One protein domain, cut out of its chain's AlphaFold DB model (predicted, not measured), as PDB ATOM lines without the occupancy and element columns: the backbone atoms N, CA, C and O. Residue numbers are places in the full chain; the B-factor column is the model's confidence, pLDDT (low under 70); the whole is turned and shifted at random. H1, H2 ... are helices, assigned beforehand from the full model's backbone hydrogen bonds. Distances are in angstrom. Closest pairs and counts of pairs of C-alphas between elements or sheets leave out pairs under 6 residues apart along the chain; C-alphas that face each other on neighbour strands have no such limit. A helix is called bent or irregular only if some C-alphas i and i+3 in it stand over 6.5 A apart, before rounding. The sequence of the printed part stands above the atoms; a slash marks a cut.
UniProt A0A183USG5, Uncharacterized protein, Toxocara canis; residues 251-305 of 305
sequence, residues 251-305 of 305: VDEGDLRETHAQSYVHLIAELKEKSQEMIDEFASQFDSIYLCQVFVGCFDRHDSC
ATOM      1  N   VAL A 251     190.138 197.243 211.126       83.44
ATOM      2  CA  VAL A 251     189.268 196.337 211.884       83.44
ATOM      3  C   VAL A 251     187.921 197.033 212.047       83.44
ATOM      4  O   VAL A 251     187.882 198.131 212.592       83.44
ATOM      5  N   ASP A 252     186.839 196.430 211.554       83.50
ATOM      6  CA  ASP A 252     185.501 197.003 211.712       83.50
ATOM      7  C   ASP A 252     184.888 196.686 213.090       83.50
ATOM      8  O   ASP A 252     185.371 195.839 213.850       83.50
ATOM      9  N   GLU A 253     183.805 197.387 213.428       84.19
ATOM     10  CA  GLU A 253     183.078 197.192 214.687       84.19
ATOM     11  C   GLU A 253     182.583 195.741 214.846       84.19
ATOM     12  O   GLU A 253     182.570 195.200 215.951       84.19
ATOM     13  N   GLY A 254     182.217 195.076 213.746       85.69
ATOM     14  CA  GLY A 254     181.800 193.677 213.724       85.69
ATOM     15  C   GLY A 254     182.913 192.727 214.162       85.69
ATOM     16  O   GLY A 254     182.675 191.877 215.019       85.69
ATOM     17  N   ASP A 255     184.125 192.913 213.643       88.62
ATOM     18  CA  ASP A 255     185.300 192.129 214.034       88.62
ATOM     19  C   ASP A 255     185.737 192.396 215.485       88.62
ATOM     20  O   ASP A 255     186.183 191.468 216.162       88.62
ATOM     21  N   LEU A 256     185.542 193.612 216.014       88.31
ATOM     22  CA  LEU A 256     185.756 193.895 217.443       88.31
ATOM     23  C   LEU A 256     184.703 193.221 218.341       88.31
ATOM     24  O   LEU A 256     185.033 192.736 219.426       88.31
ATOM     25  N   ARG A 257     183.442 193.145 217.899       88.62
ATOM     26  CA  ARG A 257     182.326 192.534 218.652       88.62
ATOM     27  C   ARG A 257     182.425 191.015 218.805       88.62
ATOM     28  O   ARG A 257     181.797 190.458 219.701       88.62
ATOM     29  N   GLU A 258     183.235 190.341 217.989       90.69
ATOM     30  CA  GLU A 258     183.552 188.913 218.167       90.69
ATOM     31  C   GLU A 258     184.417 188.648 219.422       90.69
ATOM     32  O   GLU A 258     184.460 187.514 219.908       90.69
ATOM     33  N   THR A 259     185.098 189.668 219.975       93.12
ATOM     34  CA  THR A 259     185.935 189.537 221.189       93.12
ATOM     35  C   THR A 259     185.636 190.536 222.311       93.12
ATOM     36  O   THR A 259     186.090 190.310 223.434       93.12
ATOM     37  N   HIS A 260     184.873 191.604 222.060       92.31
ATOM     38  CA  HIS A 260     184.576 192.664 223.031       92.31
ATOM     39  C   HIS A 260     183.073 192.961 223.140       92.31
ATOM     40  O   HIS A 260     182.320 192.838 222.178       92.31
ATOM     41  N   ALA A 261     182.628 193.390 224.324       93.25
ATOM     42  CA  ALA A 261     181.246 193.815 224.539       93.25
ATOM     43  C   ALA A 261     180.941 195.128 223.795       93.25
ATOM     44  O   ALA A 261     181.769 196.039 223.788       93.25
ATOM     45  N   GLN A 262     179.728 195.254 223.240       90.69
ATOM     46  CA  GLN A 262     179.275 196.425 222.470       90.69
ATOM     47  C   GLN A 262     179.557 197.759 223.177       90.69
ATOM     48  O   GLN A 262     180.087 198.687 222.574       90.69
ATOM     49  N   SER A 263     179.228 197.833 224.470       92.62
ATOM     50  CA  SER A 263     179.416 199.020 225.305       92.62
ATOM     51  C   SER A 263     180.881 199.440 225.407       92.62
ATOM     52  O   SER A 263     181.168 200.630 225.379       92.62
ATOM     53  N   TYR A 264     181.812 198.484 225.461       91.12
ATOM     54  CA  TYR A 264     183.245 198.772 225.459       91.12
ATOM     55  C   TYR A 264     183.725 199.259 224.085       91.12
ATOM     56  O   TYR A 264     184.499 200.207 224.016       91.12
ATOM     57  N   VAL A 265     183.237 198.667 222.987       90.25
ATOM     58  CA  VAL A 265     183.595 199.110 221.624       90.25
ATOM     59  C   VAL A 265     183.111 200.544 221.367       90.25
ATOM     60  O   VAL A 265     183.896 201.369 220.909       90.25
ATOM     61  N   HIS A 266     181.869 200.871 221.747       89.56
ATOM     62  CA  HIS A 266     181.347 202.243 221.694       89.56
ATOM     63  C   HIS A 266     182.169 203.205 222.561       89.56
ATOM     64  O   HIS A 266     182.557 204.269 222.091       89.56
ATOM     65  N   LEU A 267     182.478 202.822 223.804       89.62
ATOM     66  CA  LEU A 267     183.237 203.656 224.735       89.62
ATOM     67  C   LEU A 267     184.648 203.967 224.215       89.62
ATOM     68  O   LEU A 267     185.100 205.103 224.324       89.62
ATOM     69  N   ILE A 268     185.322 202.996 223.587       88.62
ATOM     70  CA  ILE A 268     186.601 203.239 222.910       88.62
ATOM     71  C   ILE A 268     186.419 204.160 221.696       88.62
ATOM     72  O   ILE A 268     187.209 205.086 221.542       88.62
ATOM     73  N   ALA A 269     185.380 203.983 220.874       86.88
ATOM     74  CA  ALA A 269     185.116 204.880 219.745       86.88
ATOM     75  C   ALA A 269     184.852 206.334 220.198       86.88
ATOM     76  O   ALA A 269     185.420 207.268 219.634       86.88
ATOM     77  N   GLU A 270     184.077 206.542 221.267       88.56
ATOM     78  CA  GLU A 270     183.801 207.871 221.831       88.56
ATOM     79  C   GLU A 270     185.051 208.600 222.348       88.56
ATOM     80  O   GLU A 270     185.071 209.833 222.362       88.56
ATOM     81  N   LEU A 271     186.102 207.877 222.758       89.06
ATOM     82  CA  LEU A 271     187.366 208.473 223.212       89.06
ATOM     83  C   LEU A 271     188.163 209.143 222.080       89.06
ATOM     84  O   LEU A 271     189.016 209.982 222.369       89.06
ATOM     85  N   LYS A 272     187.879 208.826 220.807       84.44
ATOM     86  CA  LYS A 272     188.562 209.385 219.623       84.44
ATOM     87  C   LYS A 272     188.467 210.916 219.577       84.44
ATOM     88  O   LYS A 272     189.452 211.597 219.290       84.44
ATOM     89  N   GLU A 273     187.303 211.438 219.959       85.94
ATOM     90  CA  GLU A 273     186.948 212.862 219.934       85.94
ATOM     91  C   GLU A 273     187.179 213.583 221.282       85.94
ATOM     92  O   GLU A 273     186.807 214.746 221.443       85.94
ATOM     93  N   LYS A 274     187.772 212.915 222.286       89.38
ATOM     94  CA  LYS A 274     188.069 213.516 223.602       89.38
ATOM     95  C   LYS A 274     189.476 214.129 223.636       89.38
ATOM     96  O   LYS A 274     190.342 213.809 222.825       89.38
ATOM     97  N   SER A 275     189.726 214.999 224.617       91.44
ATOM     98  CA  SER A 275     191.079 215.485 224.914       91.44
ATOM     99  C   SER A 275     191.956 214.367 225.491       91.44
ATOM    100  O   SER A 275     191.461 213.451 226.146       91.44
ATOM    101  N   GLN A 276     193.279 214.467 225.312       89.38
ATOM    102  CA  GLN A 276     194.223 213.498 225.887       89.38
ATOM    103  C   GLN A 276     194.104 213.403 227.422       89.38
ATOM    104  O   GLN A 276     194.298 212.328 227.968       89.38
ATOM    105  N   GLU A 277     193.711 214.480 228.108       91.06
ATOM    106  CA  GLU A 277     193.466 214.491 229.559       91.06
ATOM    107  C   GLU A 277     192.335 213.525 229.962       91.06
ATOM    108  O   GLU A 277     192.508 212.723 230.875       91.06
ATOM    109  N   MET A 278     191.217 213.528 229.224       91.31
ATOM    110  CA  MET A 278     190.102 212.583 229.413       91.31
ATOM    111  C   MET A 278     190.500 211.144 229.040       91.31
ATOM    112  O   MET A 278     190.013 210.182 229.631       91.31
ATOM    113  N   ILE A 279     191.378 210.985 228.041       91.81
ATOM    114  CA  ILE A 279     191.912 209.684 227.611       91.81
ATOM    115  C   ILE A 279     192.858 209.106 228.679       91.81
ATOM    116  O   ILE A 279     192.805 207.906 228.944       91.81
ATOM    117  N   ASP A 280     193.681 209.943 229.316       91.62
ATOM    118  CA  ASP A 280     194.576 209.563 230.415       91.62
ATOM    119  C   ASP A 280     193.782 209.254 231.702       91.62
ATOM    120  O   ASP A 280     194.077 208.272 232.385       91.62
ATOM    121  N   GLU A 281     192.724 210.022 232.006       92.81
ATOM    122  CA  GLU A 281     191.786 209.722 233.100       92.81
ATOM    123  C   GLU A 281     191.078 208.376 232.877       92.81
ATOM    124  O   GLU A 281     191.051 207.537 233.780       92.81
ATOM    125  N   PHE A 282     190.577 208.110 231.667       92.19
ATOM    126  CA  PHE A 282     189.998 206.810 231.330       92.19
ATOM    127  C   PHE A 282     191.029 205.674 231.418       92.19
ATOM    128  O   PHE A 282     190.742 204.627 231.998       92.19
ATOM    129  N   ALA A 283     192.249 205.881 230.911       92.31
ATOM    130  CA  ALA A 283     193.324 204.894 230.996       92.31
ATOM    131  C   ALA A 283     193.687 204.541 232.451       92.31
ATOM    132  O   ALA A 283     194.017 203.389 232.727       92.31
ATOM    133  N   SER A 284     193.564 205.490 233.390       92.69
ATOM    134  CA  SER A 284     193.854 205.275 234.817       92.69
ATOM    135  C   SER A 284     192.932 204.265 235.518       92.69
ATOM    136  O   SER A 284     193.259 203.791 236.605       92.69
ATOM    137  N   GLN A 285     191.810 203.892 234.891       93.88
ATOM    138  CA  GLN A 285     190.877 202.872 235.389       93.88
ATOM    139  C   GLN A 285     191.383 201.431 235.165       93.88
ATOM    140  O   GLN A 285     190.773 200.481 235.656       93.88
ATOM    141  N   PHE A 286     192.488 201.254 234.431       93.38
ATOM    142  CA  PHE A 286     193.042 199.956 234.041       93.38
ATOM    143  C   PHE A 286     194.499 199.819 234.505       93.38
ATOM    144  O   PHE A 286     195.264 200.783 234.507       93.38
ATOM    145  N   ASP A 287     194.918 198.601 234.855       93.31
ATOM    146  CA  ASP A 287     196.301 198.345 235.268       93.31
ATOM    147  C   ASP A 287     197.277 198.433 234.079       93.31
ATOM    148  O   ASP A 287     197.133 197.730 233.076       93.31
ATOM    149  N   SER A 288     198.313 199.264 234.229       90.06
ATOM    150  CA  SER A 288     199.521 199.282 233.391       90.06
ATOM    151  C   SER A 288     199.309 199.503 231.882       90.06
ATOM    152  O   SER A 288     200.149 199.096 231.075       90.06
ATOM    153  N   ILE A 289     198.233 200.193 231.486       91.81
ATOM    154  CA  ILE A 289     198.036 200.661 230.104       91.81
ATOM    155  C   ILE A 289     198.403 202.142 229.945       91.81
ATOM    156  O   ILE A 289     198.459 202.906 230.904       91.81
ATOM    157  N   TYR A 290     198.586 202.561 228.695       90.62
ATOM    158  CA  TYR A 290     198.433 203.953 228.287       90.62
ATOM    159  C   TYR A 290     197.597 203.989 227.008       90.62
ATOM    160  O   TYR A 290     197.595 203.032 226.231       90.62
ATOM    161  N   LEU A 291     196.909 205.100 226.775       90.00
ATOM    162  CA  LEU A 291     196.165 205.357 225.548       90.00
ATOM    163  C   LEU A 291     196.679 206.661 224.931       90.00
ATOM    164  O   LEU A 291     197.126 207.563 225.631       90.00
ATOM    165  N   CYS A 292     196.629 206.774 223.608       85.81
ATOM    166  CA  CYS A 292     196.850 208.042 222.919       85.81
ATOM    167  C   CYS A 292     195.782 208.230 221.846       85.81
ATOM    168  O   CYS A 292     195.284 207.248 221.296       85.81
ATOM    169  N   GLN A 293     195.446 209.476 221.512       81.00
ATOM    170  CA  GLN A 293     194.371 209.758 220.551       81.00
ATOM    171  C   GLN A 293     194.561 209.043 219.195       81.00
ATOM    172  O   GLN A 293     193.597 208.576 218.592       81.00
ATOM    173  N   VAL A 294     195.812 208.853 218.747       75.50
ATOM    174  CA  VAL A 294     196.110 208.119 217.504       75.50
ATOM    175  C   VAL A 294     195.908 206.604 217.640       75.50
ATOM    176  O   VAL A 294     195.515 205.966 216.669       75.50
ATOM    177  N   PHE A 295     196.108 206.020 218.828       68.44
ATOM    178  CA  PHE A 295     195.763 204.615 219.092       68.44
ATOM    179  C   PHE A 295     194.260 204.393 218.932       68.44
ATOM    180  O   PHE A 295     193.857 203.463 218.244       68.44
ATOM    181  N   VAL A 296     193.442 205.292 219.487       60.75
ATOM    182  CA  VAL A 296     191.983 205.236 219.332       60.75
ATOM    183  C   VAL A 296     191.586 205.416 217.859       60.75
ATOM    184  O   VAL A 296     190.830 204.615 217.318       60.75
ATOM    185  N   GLY A 297     192.197 206.381 217.162       59.03
ATOM    186  CA  GLY A 297     192.015 206.575 215.719       59.03
ATOM    187  C   GLY A 297     192.456 205.398 214.832       59.03
ATOM    188  O   GLY A 297     192.017 205.316 213.688       59.03
ATOM    189  N   CYS A 298     193.280 204.460 215.321       56.09
ATOM    190  CA  CYS A 298     193.646 203.253 214.563       56.09
ATOM    191  C   CYS A 298     192.514 202.217 214.471       56.09
ATOM    192  O   CYS A 298     192.573 201.364 213.585       56.09
ATOM    193  N   PHE A 299     191.511 202.273 215.354       55.38
ATOM    194  CA  PHE A 299     190.364 201.355 215.333       55.38
ATOM    195  C   PHE A 299     189.261 201.779 214.365       55.38
ATOM    196  O   PHE A 299     188.424 200.958 214.013       55.38
ATOM    197  N   ASP A 300     189.245 203.041 213.937       50.56
ATOM    198  CA  ASP A 300     188.122 203.603 213.193       50.56
ATOM    199  C   ASP A 300     188.591 204.441 211.998       50.56
ATOM    200  O   ASP A 300     188.829 205.652 212.101       50.56
ATOM    201  N   ARG A 301     188.663 203.758 210.850       47.28
ATOM    202  CA  ARG A 301     188.618 204.363 209.515       47.28
ATOM    203  C   ARG A 301     187.305 204.024 208.801       47.28
ATOM    204  O   ARG A 301     187.330 203.467 207.705       47.28
ATOM    205  N   HIS A 302     186.169 204.407 209.381       44.34
ATOM    206  CA  HIS A 302     184.917 204.551 208.629       44.34
ATOM    207  C   HIS A 302     184.818 205.904 207.879       44.34
ATOM    208  O   HIS A 302     183.738 206.485 207.741       44.34
ATOM    209  N   ASP A 303     185.944 206.395 207.341       35.81
ATOM    210  CA  ASP A 303     185.938 207.504 206.378       35.81
ATOM    211  C   ASP A 303     185.085 207.101 205.166       35.81
ATOM    212  O   ASP A 303     185.249 206.026 204.585       35.81
ATOM    213  N   SER A 304     184.101 207.938 204.845       28.81
ATOM    214  CA  SER A 304     182.954 207.544 204.024       28.81
ATOM    215  C   SER A 304     183.126 207.847 202.530       28.81
ATOM    216  O   SER A 304     183.622 208.917 202.179       28.81
ATOM    217  N   CYS A 305     182.552 206.955 201.705       28.89
ATOM    218  CA  CYS A 305     182.388 207.008 200.238       28.89
ATOM    219  C   CYS A 305     183.628 206.672 199.387       28.89
ATOM    220  O   CYS A 305     184.457 207.572 199.134       28.89
TER     221      CYS A 305
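AT A GLANCE: This is residues 251 to 305 of the 305 residues of an uncharacterized protein of Toxocara canis (UniProt A0A183USG5). The longest helix, H2, is the middle of a small, loose group of four helices: H3 runs back beside it at a small angle, separated from it by a gap for most of its length, and the short H4 packs on the later part of H2, residues 268 to 272. The short H1 lies near the first part of H2, the loop of residues 284 to 292 folds back from H3 to H4, and residues 298 to 305 make a tail after H4. The printed part has 55 residues with four named helices, in the order H1, H2, H3, H4, and no named strand; the class is all helix. The whole is only just compact, close to loose, with a radius of gyration of the C-alphas of 11.7 A, and the C-alphas span 33 by 24 by 15 A.

IN THESE COORDINATES: H1 is residues 253 to 257, with C-alpha 253 at (183.078, 197.192, 214.687). H2, residues 262 to 273, begins with C-alpha 262 at (179.275, 196.425, 222.470) and measures 18.3 A from first to last C-alpha. It is neither bent nor irregular, but only just: C-alphas 270 and 273 are 6.2 A apart. H3 is residues 276 to 283 and measures 10.0 A. H4 is residues 293 to 297 and ends with C-alpha 297 at (192.015, 206.575, 215.719).

HOW THE PARTS SIT: H1 and H2 only just touch, with 3 pairs of C-alphas within 8 A; H2 does so with residue 265 alone, and the closest C-alphas are those of Leu 256 and Val 265, 7.0 A apart. H2 and H3 are close but not clearly touching, the closest C-alphas being those of Leu 271 and Ile 279, 6.4 A apart. They run opposite ways at a shallow tilt of 22 degrees. H2 and H4 touch, H2 with residues 268 to 272 alone; the closest C-alphas are those of Lys 272 and Val 296, 5.4 A apart. H3 and H4 are close but not clearly touching, with the C-alphas of Gln 276 and Gln 293 closest, at 6.5 A. H1 is apart from H3 and from H4. In H1, H3 and H4 every O i to N i+4 pair is within hydrogen-bond range; in H2 it is 6 of 8.

THE WHOLE: The two C-alphas farthest apart are those of Asp 287 and Cys 305, 38.7 A. The printed part has no cut and ends at residue 305, the chain's last residue. The links from H1 to H2 and from H2 to H3 are tight, and the link from H3 to H4, 9 residues, is short. The mean pLDDT of the printed part is 81.2, and residues 295 to 305 of the model are under 70.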